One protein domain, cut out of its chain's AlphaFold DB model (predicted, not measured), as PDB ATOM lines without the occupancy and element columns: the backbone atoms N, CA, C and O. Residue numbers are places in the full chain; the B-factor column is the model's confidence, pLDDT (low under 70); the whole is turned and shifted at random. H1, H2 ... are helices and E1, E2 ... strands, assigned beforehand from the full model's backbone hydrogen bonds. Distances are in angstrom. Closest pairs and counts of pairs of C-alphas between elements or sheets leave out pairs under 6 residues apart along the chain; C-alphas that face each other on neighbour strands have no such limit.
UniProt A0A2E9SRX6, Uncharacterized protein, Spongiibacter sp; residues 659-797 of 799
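Overview. This is residues 659 to 797 of the 799 residues of an uncharacterized protein of Spongiibacter sp (UniProt A0A2E9SRX6). Two strongly twisted sheets lie face to face as a sandwich, one of five strands and one branched sheet of six, and the chain passes from one to the other many times. At one end the hairpin E8 and E9 turns across where E5 bends, and at the opposite end the short helix H1 sits beside E4 and E6. The 139 printed residues hold eleven named strands and one named helix, in the order E1 to E10, H1, E11; the five-stranded sheet runs E2, E1, E4, E10, E7, all antiparallel, and the pairs of the branched sheet are antiparallel too. The class is mostly strand, and the whole is compact, with a radius of gyration of the C-alphas of 14.1 A and spans of 42 by 30 by 24 A.

Arrangement. E1, residues 659 to 667, and E2, residues 677 to 683, form an antiparallel hairpin at 161 degrees, with N 661 and O 680 2.9 A apart, within hydrogen-bond range. On the other side of E1 is E4, residues 704 to 710, antiparallel at 162 degrees, with N 664 and O 708 at 2.8 A. E10, residues 770 to 773, is the next neighbour, with N 709 and O 771 at 2.9 A. E7, residues 743 to 747, ends this sheet as an edge strand, with N 747 and O 770 at 2.9 A; E2 is the other edge strand. In the branched sheet E3, residues 688 to 694, is an edge strand antiparallel to E11, residues 787 to 796, with N 691 and O 790 at 2.8 A. E11 is also antiparallel to E5, residues 716 to 726, at 169 degrees, with N 719 and O 793 at 2.8 A. E5 has three neighbours: E11 lies on one side of it, and on the other side lie E6, residues 732 to 735, beside residues 724 to 726, and E9, residues 759 to 764, beside residues 716 to 721. E5 and E6 are a hairpin, with N 725 and O 734 at 2.8 A; N 718 and O 762 of E5 and E9 are 2.9 A apart. E8, residues 749 to 754, makes a hairpin with E9, with N 752 and O 761 at 2.9 A. The parts of the two sheets that face each other are 8.7 A apart, centre to centre, and their best planes differ by 25 degrees. The closest C-alphas of E2 and E3, one from each sheet, are those of Ser 678 and Leu 693, 5.7 A apart. H1, residues 777 to 780, is on the five-stranded sheet at a height over the sheet of 5.6 A, over none of its strands, and only grazes the branched sheet with residues 778 to 780. H1 is too short for an O i to N i+4 pair; its one O i to N i+3 pair is within range.

Along the chain. E1 begins at C-alpha 659 (57.049, 51.869, 37.180) and is 26.5 A long; E2 is 20.0 A, E3 19.7 A and E4 17.2 A. E5, 26.2 A, begins at C-alpha 716 (53.729, 57.443, 44.784) and bends by 69 degrees at residue 721. E6 is 7.3 A, E7 11.1 A, E8 and E9 16.2 A each, E10 10.1 A and H1 5.1 A. E11, 25.6 A, bends by 64 degrees at residue 793 and ends at C-alpha 796 (57.982, 56.626, 45.645).

Size, cuts and confidence. The C-alphas of Asp 701 and Ala 797, the two farthest apart, are 41.9 A apart. The printed part has no cut, and no link is long. The mean pLDDT of the printed part is 89.8; residues 697 to 702 are under 70.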
ATOM      1  N   ASP A 659      58.436  52.292  37.363       88.88
ATOM      2  CA  ASP A 659      57.049  51.869  37.180       88.88
ATOM      3  C   ASP A 659      56.580  52.215  35.759       88.88
ATOM      4  O   ASP A 659      57.312  52.851  35.002       88.88
ATOM      5  N   SER A 660      55.376  51.790  35.384       92.38
ATOM      6  CA  SER A 660      54.749  52.132  34.108       92.38
ATOM      7  C   SER A 660      53.504  52.987  34.332       92.38
ATOM      8  O   SER A 660      52.630  52.582  35.103       92.38
ATOM      9  N   ALA A 661      53.388  54.098  33.610       95.12
ATOM     10  CA  ALA A 661      52.120  54.798  33.442       95.12
ATOM     11  C   ALA A 661      51.414  54.250  32.201       95.12
ATOM     12  O   ALA A 661      52.071  53.850  31.236       95.12
ATOM     13  N   LYS A 662      50.083  54.245  32.208       96.56
ATOM     14  CA  LYS A 662      49.278  53.787  31.079       96.56
ATOM     15  C   LYS A 662      48.217  54.802  30.691       96.56
ATOM     16  O   LYS A 662      47.639  55.477  31.539       96.56
ATOM     17  N   VAL A 663      47.915  54.854  29.400       96.56
ATOM     18  CA  VAL A 663      46.669  55.428  28.889       96.56
ATOM     19  C   VAL A 663      45.798  54.295  28.363       96.56
ATOM     20  O   VAL A 663      46.280  53.434  27.629       96.56
ATOM     21  N   TYR A 664      44.521  54.306  28.724       95.69
ATOM     22  CA  TYR A 664      43.495  53.434  28.164       95.69
ATOM     23  C   TYR A 664      42.511  54.277  27.363       95.69
ATOM     24  O   TYR A 664      42.220  55.419  27.727       95.69
ATOM     25  N   TRP A 665      41.952  53.705  26.304       94.25
ATOM     26  CA  TRP A 665      40.878  54.331  25.542       94.25
ATOM     27  C   TRP A 665      39.679  53.397  25.408       94.25
ATOM     28  O   TRP A 665      39.821  52.180  25.311       94.25
ATOM     29  N   ALA A 666      38.484  53.976  25.424       91.69
ATOM     30  CA  ALA A 666      37.252  53.282  25.069       91.69
ATOM     31  C   ALA A 666      36.849  53.664  23.641       91.69
ATOM     32  O   ALA A 666      37.108  54.791  23.201       91.69
ATOM     33  N   THR A 667      36.196  52.745  22.937       88.25
ATOM     34  CA  THR A 667      35.597  52.991  21.622       88.25
ATOM     35  C   THR A 667      34.076  52.941  21.704       88.25
ATOM     36  O   THR A 667      33.504  52.618  22.746       88.25
ATOM     37  N   SER A 668      33.389  53.249  20.603       82.12
ATOM     38  CA  SER A 668      31.930  53.076  20.533       82.12
ATOM     39  C   SER A 668      31.476  51.615  20.716       82.12
ATOM     40  O   SER A 668      30.325  51.376  21.083       82.12
ATOM     41  N   ALA A 669      32.370  50.644  20.489       80.81
ATOM     42  CA  ALA A 669      32.086  49.212  20.553       80.81
ATOM     43  C   ALA A 669      32.539  48.541  21.865       80.81
ATOM     44  O   ALA A 669      31.921  47.567  22.298       80.81
ATOM     45  N   GLU A 670      33.605  49.037  22.501       84.56
ATOM     46  CA  GLU A 670      34.245  48.400  23.656       84.56
ATOM     47  C   GLU A 670      34.632  49.440  24.722       84.56
ATOM     48  O   GLU A 670      35.135  50.518  24.411       84.56
ATOM     49  N   GLY A 671      34.419  49.108  26.001       89.38
ATOM     50  CA  GLY A 671      34.914  49.914  27.122       89.38
ATOM     51  C   GLY A 671      36.444  49.859  27.268       89.38
ATOM     52  O   GLY A 671      37.146  49.297  26.430       89.38
ATOM     53  N   PHE A 672      36.977  50.413  28.361       91.62
ATOM     54  CA  PHE A 672      38.413  50.320  28.657       91.62
ATOM     55  C   PHE A 672      38.855  48.855  28.796       91.62
ATOM     56  O   PHE A 672      38.293  48.108  29.600       91.62
ATOM     57  N   SER A 673      39.885  48.458  28.051       89.81
ATOM     58  CA  SER A 673      40.456  47.110  28.098       89.81
ATOM     59  C   SER A 673      41.967  47.141  27.866       89.81
ATOM     60  O   SER A 673      42.487  48.087  27.284       89.81
ATOM     61  N   GLU A 674      42.691  46.100  28.291       89.69
ATOM     62  CA  GLU A 674      44.147  45.986  28.061       89.69
ATOM     63  C   GLU A 674      44.522  45.949  26.573       89.69
ATOM     64  O   GLU A 674      45.643  46.285  26.205       89.69
ATOM     65  N   LYS A 675      43.584  45.551  25.705       86.62
ATOM     66  CA  LYS A 675      43.758  45.613  24.249       86.62
ATOM     67  C   LYS A 675      43.822  47.064  23.757       86.62
ATOM     68  O   LYS A 675      44.528  47.346  22.794       86.62
ATOM     69  N   ASN A 676      43.101  47.960  24.425       90.75
ATOM     70  CA  ASN A 676      43.003  49.382  24.119       90.75
ATOM     71  C   ASN A 676      43.791  50.206  25.146       90.75
ATOM     72  O   ASN A 676      43.246  51.096  25.803       90.75
ATOM     73  N   ALA A 677      45.069  49.864  25.312       93.44
ATOM     74  CA  ALA A 677      45.966  50.524  26.244       93.44
ATOM     75  C   ALA A 677      47.367  50.703  25.657       93.44
ATOM     76  O   ALA A 677      47.817  49.938  24.803       93.44
ATOM     77  N   SER A 678      48.075  51.706  26.158       94.81
ATOM     78  CA  SER A 678      49.479  51.957  25.857       94.81
ATOM     79  C   SER A 678      50.203  52.384  27.120       94.81
ATOM     80  O   SER A 678      49.597  52.987  28.005       94.81
ATOM     81  N   ALA A 679      51.481  52.035  27.217       94.81
ATOM     82  CA  ALA A 679      52.286  52.225  28.410       94.81
ATOM     83  C   ALA A 679      53.609  52.902  28.072       94.81
ATOM     84  O   ALA A 679      54.189  52.645  27.017       94.81
ATOM     85  N   ASP A 680      54.104  53.693  29.014       95.81
ATOM     86  CA  ASP A 680      55.463  54.215  29.003       95.81
ATOM     87  C   ASP A 680      56.059  54.105  30.411       95.81
ATOM     88  O   ASP A 680      55.334  54.051  31.414       95.81
ATOM     89  N   TRP A 681      57.380  54.007  30.486       93.00
ATOM     90  CA  TRP A 681      58.099  53.759  31.730       93.00
ATOM     91  C   TRP A 681      58.566  55.060  32.370       93.00
ATOM     92  O   TRP A 681      59.048  55.966  31.697       93.00
ATOM     93  N   LEU A 682      58.474  55.123  33.696       92.00
ATOM     94  CA  LEU A 682      58.955  56.237  34.502       92.00
ATOM     95  C   LEU A 682      59.870  55.760  35.626       92.00
ATOM     96  O   LEU A 682      59.710  54.666  36.174       92.00
ATOM     97  N   THR A 683      60.802  56.629  36.002       90.19
ATOM     98  CA  THR A 683      61.709  56.435  37.132       90.19
ATOM     99  C   THR A 683      61.240  57.259  38.330       90.19
ATOM    100  O   THR A 683      60.928  58.438  38.198       90.19
ATOM    101  N   LEU A 684      61.184  56.651  39.514       88.12
ATOM    102  CA  LEU A 684      60.761  57.287  40.762       88.12
ATOM    103  C   LEU A 684      61.981  57.806  41.546       88.12
ATOM    104  O   LEU A 684      62.261  57.348  42.653       88.12
ATOM    105  N   ASP A 685      62.746  58.720  40.957       84.62
ATOM    106  CA  ASP A 685      63.949  59.322  41.559       84.62
ATOM    107  C   ASP A 685      63.854  60.849  41.731       84.62
ATOM    108  O   ASP A 685      64.795  61.491  42.198       84.62
ATOM    109  N   GLY A 686      62.703  61.432  41.394       86.44
ATOM    110  CA  GLY A 686      62.450  62.867  41.432       86.44
ATOM    111  C   GLY A 686      62.932  63.642  40.210       86.44
ATOM    112  O   GLY A 686      62.739  64.856  40.168       86.44
ATOM    113  N   SER A 687      63.534  62.982  39.218       86.38
ATOM    114  CA  SER A 687      63.893  63.628  37.956       86.38
ATOM    115  C   SER A 687      62.652  63.914  37.103       86.38
ATOM    116  O   SER A 687      61.703  63.122  37.050       86.38
ATOM    117  N   THR A 688      62.661  65.063  36.421       93.56
ATOM    118  CA  THR A 688      61.614  65.436  35.463       93.56
ATOM    119  C   THR A 688      61.769  64.636  34.177       93.56
ATOM    120  O   THR A 688      62.830  64.639  33.554       93.56
ATOM    121  N   GLN A 689      60.691  63.979  33.766       95.31
ATOM    122  CA  GLN A 689      60.633  63.050  32.644       95.31
ATOM    123  C   GLN A 689      59.407  63.361  31.781       95.31
ATOM    124  O   GLN A 689      58.411  63.887  32.277       95.31
ATOM    125  N   THR A 690      59.467  63.024  30.492       97.25
ATOM    126  CA  THR A 690      58.338  63.168  29.564       97.25
ATOM    127  C   THR A 690      57.923  61.797  29.060       97.25
ATOM    128  O   THR A 690      58.686  61.152  28.346       97.25
ATOM    129  N   LEU A 691      56.712  61.384  29.419       97.12
ATOM    130  CA  LEU A 691      56.083  60.140  28.995       97.12
ATOM    131  C   LEU A 691      55.298  60.363  27.709       97.12
ATOM    132  O   LEU A 691      54.623  61.386  27.565       97.12
ATOM    133  N   ARG A 692      55.357  59.401  26.791       96.62
ATOM    134  CA  ARG A 692      54.642  59.426  25.513       96.62
ATOM    135  C   ARG A 692      53.806  58.169  25.356       96.62
ATOM    136  O   ARG A 692      54.316  57.094  25.069       96.62
ATOM    137  N   LEU A 693      52.497  58.338  25.500       96.69
ATOM    138  CA  LEU A 693      51.526  57.249  25.532       96.69
ATOM    139  C   LEU A 693      50.689  57.269  24.240       96.69
ATOM    140  O   LEU A 693      49.695  57.999  24.167       96.69
ATOM    141  N   PRO A 694      51.094  56.537  23.182       94.31
ATOM    142  CA  PRO A 694      50.386  56.536  21.903       94.31
ATOM    143  C   PRO A 694      49.024  55.842  21.992       94.31
ATOM    144  O   PRO A 694      48.914  54.738  22.520       94.31
ATOM    145  N   ILE A 695      48.001  56.458  21.409       92.19
ATOM    146  CA  ILE A 695      46.641  55.931  21.307       92.19
ATOM    147  C   ILE A 695      46.495  55.304  19.923       92.19
ATOM    148  O   ILE A 695      46.377  55.997  18.912       92.19
ATOM    149  N   THR A 696      46.523  53.973  19.877       84.69
ATOM    150  CA  THR A 696      46.546  53.211  18.619       84.69
ATOM    151  C   THR A 696      45.263  52.387  18.509       84.69
ATOM    152  O   THR A 696      45.281  51.193  18.809       84.69
ATOM    153  N   PRO A 697      44.115  53.004  18.173       69.12
ATOM    154  CA  PRO A 697      42.862  52.266  18.084       69.12
ATOM    155  C   PRO A 697      42.927  51.203  16.977       69.12
ATOM    156  O   PRO A 697      43.790  51.248  16.099       69.12
ATOM    157  N   GLY A 698      42.002  50.238  17.034       64.75
ATOM    158  CA  GLY A 698      41.779  49.258  15.967       64.75
ATOM    159  C   GLY A 698      41.267  49.898  14.666       64.75
ATOM    160  O   GLY A 698      41.585  51.042  14.357       64.75
ATOM    161  N   SER A 699      40.475  49.169  13.869       54.91
ATOM    162  CA  SER A 699      39.919  49.692  12.608       54.91
ATOM    163  C   SER A 699      39.310  51.090  12.781       54.91
ATOM    164  O   SER A 699      38.594  51.338  13.750       54.91
ATOM    165  N   SER A 700      39.577  51.981  11.821       54.03
ATOM    166  CA  SER A 700      39.268  53.422  11.853       54.03
ATOM    167  C   SER A 700      37.808  53.794  12.137       54.03
ATOM    168  O   SER A 700      37.538  54.942  12.476       54.03
ATOM    169  N   ASP A 701      36.880  52.846  12.012       56.22
ATOM    170  CA  ASP A 701      35.438  53.082  12.116       56.22
ATOM    171  C   ASP A 701      34.905  53.092  13.562       56.22
ATOM    172  O   ASP A 701      33.770  53.509  13.782       56.22
ATOM    173  N   GLU A 702      35.685  52.664  14.565       65.31
ATOM    174  CA  GLU A 702      35.161  52.488  15.934       65.31
ATOM    175  C   GLU A 702      35.221  53.738  16.829       65.31
ATOM    176  O   GLU A 702      34.484  53.771  17.814       65.31
ATOM    177  N   GLY A 703      36.016  54.761  16.478       77.81
ATOM    178  CA  GLY A 703      36.096  56.077  17.144       77.81
ATOM    179  C   GLY A 703      36.466  56.056  18.641       77.81
ATOM    180  O   GLY A 703      35.861  55.348  19.439       77.81
ATOM    181  N   VAL A 704      37.437  56.864  19.080       88.94
ATOM    182  CA  VAL A 704      37.748  56.989  20.519       88.94
ATOM    183  C   VAL A 704      36.671  57.836  21.205       88.94
ATOM    184  O   VAL A 704      36.376  58.937  20.744       88.94
ATOM    185  N   VAL A 705      36.090  57.337  22.302       90.69
ATOM    186  CA  VAL A 705      34.998  58.010  23.040       90.69
ATOM    187  C   VAL A 705      35.342  58.364  24.487       90.69
ATOM    188  O   VAL A 705      34.619  59.133  25.107       90.69
ATOM    189  N   ALA A 706      36.425  57.819  25.046       92.69
ATOM    190  CA  ALA A 706      36.917  58.199  26.370       92.69
ATOM    191  C   ALA A 706      38.397  57.845  26.525       92.69
ATOM    192  O   ALA A 706      38.859  56.866  25.935       92.69
ATOM    193  N   LEU A 707      39.112  58.600  27.364       96.31
ATOM    194  CA  LEU A 707      40.494  58.325  27.759       96.31
ATOM    195  C   LEU A 707      40.586  58.174  29.280       96.31
ATOM    196  O   LEU A 707      39.980  58.945  30.022       96.31
ATOM    197  N   ARG A 708      41.372  57.210  29.749       96.50
ATOM    198  CA  ARG A 708      41.708  57.013  31.164       96.50
ATOM    199  C   ARG A 708      43.220  57.015  31.318       96.50
ATOM    200  O   ARG A 708      43.912  56.393  30.517       96.50
ATOM    201  N   PHE A 709      43.719  57.719  32.324       96.69
ATOM    202  CA  PHE A 709      45.137  57.772  32.642       96.69
ATOM    203  C   PHE A 709      45.405  57.097  33.987       96.69
ATOM    204  O   PHE A 709      44.832  57.478  35.013       96.69
ATOM    205  N   ASP A 710      46.312  56.128  33.957       95.38
ATOM    206  CA  ASP A 710      46.755  55.350  35.103       95.38
ATOM    207  C   ASP A 710      48.212  55.742  35.363       95.38
ATOM    208  O   ASP A 710      49.108  55.444  34.571       95.38
ATOM    209  N   VAL A 711      48.458  56.481  36.444       92.50
ATOM    210  CA  VAL A 711      49.743  57.180  36.636       92.50
ATOM    211  C   VAL A 711      50.896  56.237  37.008       92.50
ATOM    212  O   VAL A 711      52.050  56.529  36.707       92.50
ATOM    213  N   ALA A 712      50.597  55.121  37.676       90.81
ATOM    214  CA  ALA A 712      51.559  54.108  38.118       90.81
ATOM    215  C   ALA A 712      50.823  52.838  38.575       90.81
ATOM    216  O   ALA A 712      49.603  52.850  38.690       90.81
ATOM    217  N   ASN A 713      51.548  51.776  38.945       87.56
ATOM    218  CA  ASN A 713      50.983  50.576  39.579       87.56
ATOM    219  C   ASN A 713      51.295  50.475  41.081       87.56
ATOM    220  O   ASN A 713      51.129  49.409  41.680       87.56
ATOM    221  N   ARG A 714      51.728  51.575  41.711       87.81
ATOM    222  CA  ARG A 714      52.103  51.611  43.131       87.81
ATOM    223  C   ARG A 714      51.808  52.955  43.815       87.81
ATOM    224  O   ARG A 714      51.553  53.953  43.132       87.81
ATOM    225  N   PRO A 715      51.908  53.015  45.157       89.06
ATOM    226  CA  PRO A 715      51.901  54.268  45.909       89.06
ATOM    227  C   PRO A 715      53.061  55.200  45.525       89.06
ATOM    228  O   PRO A 715      54.222  54.788  45.477       89.06
ATOM    229  N   GLY A 716      52.760  56.475  45.295       90.56
ATOM    230  CA  GLY A 716      53.729  57.443  44.784       90.56
ATOM    231  C   GLY A 716      53.202  58.873  44.747       90.56
ATOM    232  O   GLY A 716      51.997  59.109  44.850       90.56
ATOM    233  N   CYS A 717      54.125  59.816  44.605       93.38
ATOM    234  CA  CYS A 717      53.857  61.234  44.401       93.38
ATOM    235  C   CYS A 717      54.307  61.610  42.986       93.38
ATOM    236  O   CYS A 717      55.457  61.357  42.634       93.38
ATOM    237  N   PHE A 718      53.414  62.193  42.187       94.50
ATOM    238  CA  PHE A 718      53.680  62.553  40.794       94.50
ATOM    239  C   PHE A 718      53.329  64.022  40.576       94.50
ATOM    240  O   PHE A 718      52.154  64.386  40.534       94.50
ATOM    241  N   GLU A 719      54.338  64.876  40.460       95.94
ATOM    242  CA  GLU A 719      54.163  66.286  40.123       95.94
ATOM    243  C   GLU A 719      54.123  66.423  38.600       95.94
ATOM    244  O   GLU A 719      55.138  66.280  37.928       95.94
ATOM    245  N   VAL A 720      52.940  66.677  38.050       96.50
ATOM    246  CA  VAL A 720      52.719  66.898  36.622       96.50
ATOM    247  C   VAL A 720      52.934  68.376  36.318       96.50
ATOM    248  O   VAL A 720      52.211  69.231  36.834       96.50
ATOM    249  N   GLU A 721      53.913  68.663  35.463       95.88
ATOM    250  CA  GLU A 721      54.174  69.999  34.914       95.88
ATOM    251  C   GLU A 721      53.348  70.256  33.650       95.88
ATOM    252  O   GLU A 721      52.966  71.389  33.376       95.88
ATOM    253  N   GLN A 722      53.092  69.214  32.855       95.69
ATOM    254  CA  GLN A 722      52.336  69.332  31.614       95.69
ATOM    255  C   GLN A 722      51.658  68.008  31.264       95.69
ATOM    256  O   GLN A 722      52.253  66.943  31.402       95.69
ATOM    257  N   MET A 723      50.430  68.082  30.756       97.31
ATOM    258  CA  MET A 723      49.730  66.957  30.140       97.31
ATOM    259  C   MET A 723      48.992  67.455  28.900       97.31
ATOM    260  O   MET A 723      48.250  68.436  28.977       97.31
ATOM    261  N   ALA A 724      49.228  66.820  27.758       97.06
ATOM    262  CA  ALA A 724      48.734  67.272  26.465       97.06
ATOM    263  C   ALA A 724      48.426  66.103  25.529       97.06
ATOM    264  O   ALA A 724      49.104  65.079  25.556       97.06
ATOM    265  N   LEU A 725      47.422  66.274  24.671       96.75
ATOM    266  CA  LEU A 725      47.092  65.344  23.600       96.75
ATOM    267  C   LEU A 725      47.589  65.919  22.272       96.75
ATOM    268  O   LEU A 725      47.139  66.985  21.842       96.75
ATOM    269  N   LEU A 726      48.509  65.208  21.629       96.06
ATOM    270  CA  LEU A 726      49.133  65.599  20.367       96.06
ATOM    271  C   LEU A 726      48.603  64.722  19.232       96.06
ATOM    272  O   LEU A 726      48.629  63.502  19.350       96.06
ATOM    273  N   GLY A 727      48.137  65.321  18.139       90.44
ATOM    274  CA  GLY A 727      47.692  64.610  16.942       90.44
ATOM    275  C   GLY A 727      48.829  63.861  16.244       90.44
ATOM    276  O   GLY A 727      50.007  64.050  16.551       90.44
ATOM    277  N   SER A 728      48.482  63.019  15.270       83.94
ATOM    278  CA  SER A 728      49.449  62.198  14.521       83.94
ATOM    279  C   SER A 728      50.463  63.016  13.705       83.94
ATOM    280  O   SER A 728      51.554  62.535  13.409       83.94
ATOM    281  N   ASP A 729      50.129  64.265  13.378       85.31
ATOM    282  CA  ASP A 729      50.987  65.253  12.718       85.31
ATOM    283  C   ASP A 729      51.751  66.162  13.705       85.31
ATOM    284  O   ASP A 729      52.467  67.074  13.290       85.31
ATOM    285  N   GLY A 730      51.612  65.920  15.014       85.31
ATOM    286  CA  GLY A 730      52.215  66.715  16.084       85.31
ATOM    287  C   GLY A 730      51.432  67.976  16.461       85.31
ATOM    288  O   GLY A 730      51.917  68.761  17.278       85.31
ATOM    289  N   THR A 731      50.239  68.198  15.901       92.44
ATOM    290  CA  THR A 731      49.381  69.325  16.296       92.44
ATOM    291  C   THR A 731      48.856  69.165  17.724       92.44
ATOM    292  O   THR A 731      48.521  68.071  18.168       92.44
ATOM    293  N   MET A 732      48.774  70.265  18.475       95.75
ATOM    294  CA  MET A 732      48.212  70.263  19.829       95.75
ATOM    295  C   MET A 732      46.683  70.171  19.749       95.75
ATOM    296  O   MET A 732      46.030  71.156  19.407       95.75
ATOM    297  N   LEU A 733      46.112  69.008  20.069       94.75
ATOM    298  CA  LEU A 733      44.660  68.802  20.084       94.75
ATOM    299  C   LEU A 733      44.038  69.282  21.398       94.75
ATOM    300  O   LEU A 733      42.914  69.781  21.411       94.75
ATOM    301  N   TRP A 734      44.767  69.119  22.503       96.56
ATOM    302  CA  TRP A 734      44.328  69.524  23.833       96.56
ATOM    303  C   TRP A 734      45.512  69.671  24.792       96.56
ATOM    304  O   TRP A 734      46.493  68.938  24.690       96.56
ATOM    305  N   GLN A 735      45.387  70.576  25.761       95.56
ATOM    306  CA  GLN A 735      46.333  70.748  26.858       95.56
ATOM    307  C   GLN A 735      45.573  70.907  28.176       95.56
ATOM    308  O   GLN A 735      44.567  71.613  28.247       95.56
ATOM    309  N   TRP A 736      46.059  70.249  29.225       95.44
ATOM    310  CA  TRP A 736      45.489  70.377  30.555       95.44
ATOM    311  C   TRP A 736      45.870  71.714  31.194       95.44
ATOM    312  O   TRP A 736      47.046  72.006  31.393       95.44
ATOM    313  N   GLU A 737      44.869  72.486  31.606       93.44
ATOM    314  CA  GLU A 737      45.040  73.755  32.328       93.44
ATOM    315  C   GLU A 737      45.100  73.558  33.855       93.44
ATOM    316  O   GLU A 737      44.753  74.450  34.627       93.44
ATOM    317  N   HIS A 738      45.485  72.359  34.313       92.94
ATOM    318  CA  HIS A 738      45.546  71.991  35.735       92.94
ATOM    319  C   HIS A 738      44.205  72.142  36.484       92.94
ATOM    320  O   HIS A 738      44.167  72.196  37.711       92.94
ATOM    321  N   ASN A 739      43.082  72.180  35.759       89.06
ATOM    322  CA  ASN A 739      41.739  72.336  36.311       89.06
ATOM    323  C   ASN A 739      41.079  70.982  36.631       89.06
ATOM    324  O   ASN A 739      41.450  69.932  36.104       89.06
ATOM    325  N   ARG A 740      40.084  71.001  37.528       91.38
ATOM    326  CA  ARG A 740      39.362  69.789  37.960       91.38
ATOM    327  C   ARG A 740      38.269  69.348  36.981       91.38
ATOM    328  O   ARG A 740      37.872  68.193  37.020       91.38
ATOM    329  N   GLU A 741      37.779  70.258  36.145       89.88
ATOM    330  CA  GLU A 741      36.571  70.078  35.323       89.88
ATOM    331  C   GLU A 741      36.700  68.983  34.258       89.88
ATOM    332  O   GLU A 741      35.699  68.382  33.892       89.88
ATOM    333  N   VAL A 742      37.922  68.699  33.804       89.94
ATOM    334  CA  VAL A 742      38.224  67.678  32.784       89.94
ATOM    335  C   VAL A 742      38.601  66.319  33.383       89.94
ATOM    336  O   VAL A 742      39.093  65.452  32.666       89.94
ATOM    337  N   ILE A 743      38.444  66.141  34.701       93.25
ATOM    338  CA  ILE A 743      38.838  64.918  35.409       93.25
ATOM    339  C   ILE A 743      37.664  64.334  36.201       93.25
ATOM    340  O   ILE A 743      37.237  64.888  37.222       93.25
ATOM    341  N   SER A 744      37.251  63.127  35.817       94.00
ATOM    342  CA  SER A 744      36.288  62.299  36.546       94.00
ATOM    343  C   SER A 744      36.861  60.919  36.879       94.00
ATOM    344  O   SER A 744      38.041  60.640  36.680       94.00
ATOM    345  N   GLY A 745      36.050  60.055  37.499       91.56
ATOM    346  CA  GLY A 745      36.421  58.653  37.726       91.56
ATOM    347  C   GLY A 745      37.672  58.428  38.584       91.56
ATOM    348  O   GLY A 745      38.281  57.370  38.475       91.56
ATOM    349  N   VAL A 746      38.070  59.398  39.417       92.69
ATOM    350  CA  VAL A 746      39.293  59.318  40.234       92.69
ATOM    351  C   VAL A 746      39.208  58.155  41.222       92.69
ATOM    352  O   VAL A 746      38.342  58.136  42.099       92.69
ATOM    353  N   GLN A 747      40.141  57.211  41.120       90.75
ATOM    354  CA  GLN A 747      40.252  56.055  42.003       90.75
ATOM    355  C   GLN A 747      41.672  55.924  42.547       90.75
ATOM    356  O   GLN A 747      42.651  56.155  41.844       90.75
ATOM    357  N   ARG A 748      41.775  55.540  43.827       88.12
ATOM    358  CA  ARG A 748      43.040  55.215  44.518       88.12
ATOM    359  C   ARG A 748      44.131  56.295  44.437       88.12
ATOM    360  O   ARG A 748      45.293  56.017  44.722       88.12
ATOM    361  N   MET A 749      43.749  57.542  44.167       90.56
ATOM    362  CA  MET A 749      44.625  58.707  44.227       90.56
ATOM    363  C   MET A 749      43.906  59.937  44.791       90.56
ATOM    364  O   MET A 749      42.677  60.020  44.774       90.56
ATOM    365  N   ALA A 750      44.679  60.904  45.277       89.62
ATOM    366  CA  ALA A 750      44.220  62.257  45.567       89.62
ATOM    367  C   ALA A 750      44.847  63.240  44.570       89.62
ATOM    368  O   ALA A 750      46.002  63.075  44.183       89.62
ATOM    369  N   LEU A 751      44.088  64.260  44.167       91.88
ATOM    370  CA  LEU A 751      44.569  65.315  43.275       91.88
ATOM    371  C   LEU A 751      44.764  66.598  44.076       91.88
ATOM    372  O   LEU A 751      43.809  67.086  44.683       91.88
ATOM    373  N   VAL A 752      45.971  67.151  44.042       91.75
ATOM    374  CA  VAL A 752      46.279  68.491  44.548       91.75
ATOM    375  C   VAL A 752      46.584  69.353  43.331       91.75
ATOM    376  O   VAL A 752      47.631  69.210  42.708       91.75
ATOM    377  N   LEU A 753      45.622  70.184  42.940       91.00
ATOM    378  CA  LEU A 753      45.687  70.967  41.709       91.00
ATOM    379  C   LEU A 753      46.101  72.405  42.018       91.00
ATOM    380  O   LEU A 753      45.501  73.022  42.898       91.00
ATOM    381  N   ASP A 754      47.062  72.946  41.268       86.25
ATOM    382  CA  ASP A 754      47.441  74.361  41.334       86.25
ATOM    383  C   ASP A 754      47.455  74.990  39.924       86.25
ATOM    384  O   ASP A 754      48.489  75.039  39.246       86.25
ATOM    385  N   PRO A 755      46.290  75.488  39.455       86.38
ATOM    386  CA  PRO A 755      46.179  76.151  38.158       86.38
ATOM    387  C   PRO A 755      47.040  77.408  38.020       86.38
ATOM    388  O   PRO A 755      47.432  77.757  36.908       86.38
ATOM    389  N   GLN A 756      47.341  78.103  39.123       84.31
ATOM    390  CA  GLN A 756      48.129  79.336  39.079       84.31
ATOM    391  C   GLN A 756      49.613  79.032  38.879       84.31
ATOM    392  O   GLN A 756      50.273  79.702  38.085       84.31
ATOM    393  N   ALA A 757      50.120  78.001  39.557       83.31
ATOM    394  CA  ALA A 757      51.501  77.552  39.414       83.31
ATOM    395  C   ALA A 757      51.750  76.710  38.151       83.31
ATOM    396  O   ALA A 757      52.909  76.451  37.828       83.31
ATOM    397  N   ARG A 758      50.690  76.278  37.442       87.31
ATOM    398  CA  ARG A 758      50.757  75.310  36.327       87.31
ATOM    399  C   ARG A 758      51.514  74.039  36.713       87.31
ATOM    400  O   ARG A 758      52.360  73.537  35.976       87.31
ATOM    401  N   ARG A 759      51.238  73.553  37.923       89.62
ATOM    402  CA  ARG A 759      51.781  72.310  38.468       89.62
ATOM    403  C   ARG A 759      50.705  71.631  39.289       89.62
ATOM    404  O   ARG A 759      50.022  72.270  40.078       89.62
ATOM    405  N   SER A 760      50.531  70.332  39.099       94.12
ATOM    406  CA  SER A 760      49.544  69.557  39.853       94.12
ATOM    407  C   SER A 760      50.179  68.290  40.379       94.12
ATOM    408  O   SER A 760      50.906  67.618  39.660       94.12
ATOM    409  N   CYS A 761      49.868  67.925  41.615       93.19
ATOM    410  CA  CYS A 761      50.365  66.709  42.231       93.19
ATOM    411  C   CYS A 761      49.283  65.623  42.242       93.19
ATOM    412  O   CYS A 761      48.182  65.818  42.766       93.19
ATOM    413  N   LEU A 762      49.618  64.454  41.701       94.06
ATOM    414  CA  LEU A 762      48.834  63.227  41.784       94.06
ATOM    415  C   LEU A 762      49.431  62.372  42.910       94.06
ATOM    416  O   LEU A 762      50.591  61.968  42.850       94.06
ATOM    417  N   LEU A 763      48.661  62.118  43.965       91.25
ATOM    418  CA  LEU A 763      49.092  61.326  45.120       91.25
ATOM    419  C   LEU A 763      48.447  59.943  45.056       91.25
ATOM    420  O   LEU A 763      47.289  59.782  45.443       91.25
ATOM    421  N   SER A 764      49.184  58.945  44.575       90.25
ATOM    422  CA  SER A 764      48.739  57.550  44.544       90.25
ATOM    423  C   SER A 764      48.756  56.937  45.947       90.25
ATOM    424  O   SER A 764      49.769  56.984  46.647       90.25
ATOM    425  N   ARG A 765      47.631  56.337  46.360       77.38
ATOM    426  CA  ARG A 765      47.407  55.769  47.706       77.38
ATOM    427  C   ARG A 765      47.333  54.236  47.725       77.38
ATOM    428  O   ARG A 765      46.961  53.666  48.748       77.38
ATOM    429  N   GLY A 766      47.636  53.563  46.617       75.06
ATOM    430  CA  GLY A 766      47.527  52.108  46.494       75.06
ATOM    431  C   GLY A 766      48.028  51.598  45.144       75.06
ATOM    432  O   GLY A 766      48.751  52.300  44.445       75.06
ATOM    433  N   ASN A 767      47.627  50.382  44.777       76.12
ATOM    434  CA  ASN A 767      47.879  49.825  43.444       76.12
ATOM    435  C   ASN A 767      46.756  50.272  42.498       76.12
ATOM    436  O   ASN A 767      45.609  50.317  42.941       76.12
ATOM    437  N   ASP A 768      47.049  50.547  41.230       83.19
ATOM    438  CA  ASP A 768      46.075  50.991  40.209       83.19
ATOM    439  C   ASP A 768      45.417  52.390  40.439       83.19
ATOM    440  O   ASP A 768      44.187  52.517  40.471       83.19
ATOM    441  N   PRO A 769      46.195  53.462  40.706       91.56
ATOM    442  CA  PRO A 769      45.718  54.848  40.698       91.56
ATOM    443  C   PRO A 769      45.330  55.323  39.284       91.56
ATOM    444  O   PRO A 769      46.192  55.519  38.427       91.56
ATOM    445  N   GLN A 770      44.050  55.649  39.081       94.12
ATOM    446  CA  GLN A 770      43.511  56.050  37.773       94.12
ATOM    447  C   GLN A 770      42.505  57.210  37.829       94.12
ATOM    448  O   GLN A 770      41.865  57.449  38.859       94.12
ATOM    449  N   PHE A 771      42.331  57.910  36.706       95.50
ATOM    450  CA  PHE A 771      41.215  58.833  36.460       95.50
ATOM    451  C   PHE A 771      40.858  58.922  34.971       95.50
ATOM    452  O   PHE A 771      41.661  58.587  34.105       95.50
ATOM    453  N   VAL A 772      39.641  59.377  34.674       96.75
ATOM    454  CA  VAL A 772      39.126  59.570  33.311       96.75
ATOM    455  C   VAL A 772      39.293  61.033  32.900       96.75
ATOM    456  O   VAL A 772      39.062  61.935  33.705       96.75
ATOM    457  N   LEU A 773      39.715  61.251  31.653       95.44
ATOM    458  CA  LEU A 773      39.818  62.557  31.008       95.44
ATOM    459  C   LEU A 773      38.521  62.857  30.243       95.44
ATOM    460  O   LEU A 773      38.264  62.269  29.189       95.44
ATOM    461  N   ASP A 774      37.730  63.796  30.757       92.44
ATOM    462  CA  ASP A 774      36.459  64.223  30.165       92.44
ATOM    463  C   ASP A 774      36.709  65.281  29.081       92.44
ATOM    464  O   ASP A 774      36.541  66.486  29.285       92.44
ATOM    465  N   LEU A 775      37.183  64.826  27.920       93.44
ATOM    466  CA  LEU A 775      37.479  65.693  26.781       93.44
ATOM    467  C   LEU A 775      36.237  65.904  25.889       93.44
ATOM    468  O   LEU A 775      35.405  65.006  25.771       93.44
ATOM    469  N   PRO A 776      36.111  67.059  25.207       92.31
ATOM    470  CA  PRO A 776      35.066  67.289  24.210       92.31
ATOM    471  C   PRO A 776      35.041  66.231  23.095       92.31
ATOM    472  O   PRO A 776      36.091  65.802  22.613       92.31
ATOM    473  N   GLU A 777      33.844  65.870  22.618       88.69
ATOM    474  CA  GLU A 777      33.645  64.826  21.595       88.69
ATOM    475  C   GLU A 777      34.466  65.062  20.316       88.69
ATOM    476  O   GLU A 777      35.008  64.122  19.740       88.69
ATOM    477  N   ASN A 778      34.631  66.318  19.889       89.31
ATOM    478  CA  ASN A 778      35.424  66.663  18.706       89.31
ATOM    479  C   ASN A 778      36.933  66.401  18.889       89.31
ATOM    480  O   ASN A 778      37.624  66.097  17.915       89.31
ATOM    481  N   ILE A 779      37.445  66.511  20.120       91.38
ATOM    482  CA  ILE A 779      38.841  66.192  20.453       91.38
ATOM    483  C   ILE A 779      39.018  64.674  20.503       91.38
ATOM    484  O   ILE A 779      39.956  64.152  19.904       91.38
ATOM    485  N   LEU A 780      38.089  63.959  21.144       89.94
ATOM    486  CA  LEU A 780      38.113  62.496  21.234       89.94
ATOM    487  C   LEU A 780      38.010  61.829  19.855       89.94
ATOM    488  O   LEU A 780      38.782  60.918  19.561       89.94
ATOM    489  N   ALA A 781      37.171  62.357  18.960       85.94
ATOM    490  CA  ALA A 781      37.086  61.901  17.571       85.94
ATOM    491  C   ALA A 781      38.422  62.025  16.808       85.94
ATOM    492  O   ALA A 781      38.668  61.267  15.873       85.94
ATOM    493  N   SER A 782      39.293  62.950  17.227       87.38
ATOM    494  CA  SER A 782      40.623  63.180  16.643       87.38
ATOM    495  C   SER A 782      41.754  62.474  17.404       87.38
ATOM    496  O   SER A 782      42.913  62.578  17.011       87.38
ATOM    497  N   ALA A 783      41.451  61.752  18.491       87.44
ATOM    498  CA  ALA A 783      42.450  61.090  19.334       87.44
ATOM    499  C   ALA A 783      43.012  59.793  18.718       87.44
ATOM    500  O   ALA A 783      43.980  59.229  19.225       87.44
ATOM    501  N   ALA A 784      42.422  59.302  17.626       86.94
ATOM    502  CA  ALA A 784      42.922  58.134  16.914       86.94
ATOM    503  C   ALA A 784      44.299  58.419  16.286       86.94
ATOM    504  O   ALA A 784      44.428  59.278  15.416       86.94
ATOM    505  N   GLY A 785      45.335  57.695  16.721       86.31
ATOM    506  CA  GLY A 785      46.719  57.936  16.301       86.31
ATOM    507  C   GLY A 785      47.391  59.118  17.009       86.31
ATOM    508  O   GLY A 785      48.504  59.485  16.637       86.31
ATOM    509  N   ALA A 786      46.731  59.714  18.007       93.19
ATOM    510  CA  ALA A 786      47.299  60.755  18.853       93.19
ATOM    511  C   ALA A 786      48.234  60.168  19.928       93.19
ATOM    512  O   ALA A 786      48.257  58.963  20.178       93.19
ATOM    513  N   VAL A 787      48.990  61.029  20.603       96.50
ATOM    514  CA  VAL A 787      49.857  60.684  21.735       96.50
ATOM    515  C   VAL A 787      49.466  61.539  22.933       96.50
ATOM    516  O   VAL A 787      49.450  62.766  22.833       96.50
ATOM    517  N   LEU A 788      49.175  60.903  24.069       97.25
ATOM    518  CA  LEU A 788      49.091  61.602  25.348       97.25
ATOM    519  C   LEU A 788      50.519  61.795  25.872       97.25
ATOM    520  O   LEU A 788      51.190  60.836  26.252       97.25
ATOM    521  N   GLU A 789      50.994  63.034  25.844       97.94
ATOM    522  CA  GLU A 789      52.288  63.425  26.386       97.94
ATOM    523  C   GLU A 789      52.112  63.955  27.812       97.94
ATOM    524  O   GLU A 789      51.299  64.849  28.055       97.94
ATOM    525  N   VAL A 790      52.882  63.415  28.758       97.69
ATOM    526  CA  VAL A 790      52.842  63.830  30.164       97.69
ATOM    527  C   VAL A 790      54.254  64.118  30.652       97.69
ATOM    528  O   VAL A 790      55.083  63.218  30.737       97.69
ATOM    529  N   ARG A 791      54.530  65.372  31.005       97.38
ATOM    530  CA  ARG A 791      55.782  65.791  31.635       97.38
ATOM    531  C   ARG A 791      55.592  65.865  33.142       97.38
ATOM    532  O   ARG A 791      54.770  66.650  33.622       97.38
ATOM    533  N   LEU A 792      56.342  65.057  33.883       96.94
ATOM    534  CA  LEU A 792      56.183  64.921  35.326       96.94
ATOM    535  C   LEU A 792      57.498  64.600  36.041       96.94
ATOM    536  O   LEU A 792      58.427  64.063  35.445       96.94
ATOM    537  N   SER A 793      57.539  64.885  37.338       95.12
ATOM    538  CA  SER A 793      58.550  64.391  38.277       95.12
ATOM    539  C   SER A 793      57.888  63.396  39.231       95.12
ATOM    540  O   SER A 793      56.752  63.619  39.660       95.12
ATOM    541  N   ALA A 794      58.557  62.289  39.554       93.12
ATOM    542  CA  ALA A 794      57.943  61.195  40.307       93.12
ATOM    543  C   ALA A 794      58.797  60.714  41.482       93.12
ATOM    544  O   ALA A 794      60.007  60.538  41.356       93.12
ATOM    545  N   TRP A 795      58.149  60.427  42.612       89.94
ATOM    546  CA  TRP A 795      58.772  59.904  43.828       89.94
ATOM    547  C   TRP A 795      57.995  58.695  44.358       89.94
ATOM    548  O   TRP A 795      56.760  58.676  44.286       89.94
ATOM    549  N   PRO A 796      58.674  57.697  44.951       86.19
ATOM    550  CA  PRO A 796      57.982  56.626  45.645       86.19
ATOM    551  C   PRO A 796      57.316  57.204  46.896       86.19
ATOM    552  O   PRO A 796      57.852  58.113  47.536       86.19
ATOM    553  N   ALA A 797      56.161  56.666  47.285       74.81
ATOM    554  CA  ALA A 797      55.625  56.982  48.600       74.81
ATOM    555  C   ALA A 797      56.576  56.389  49.652       74.81
ATOM    556  O   ALA A 797      56.714  55.169  49.746       74.81
TER     557      ALA A 797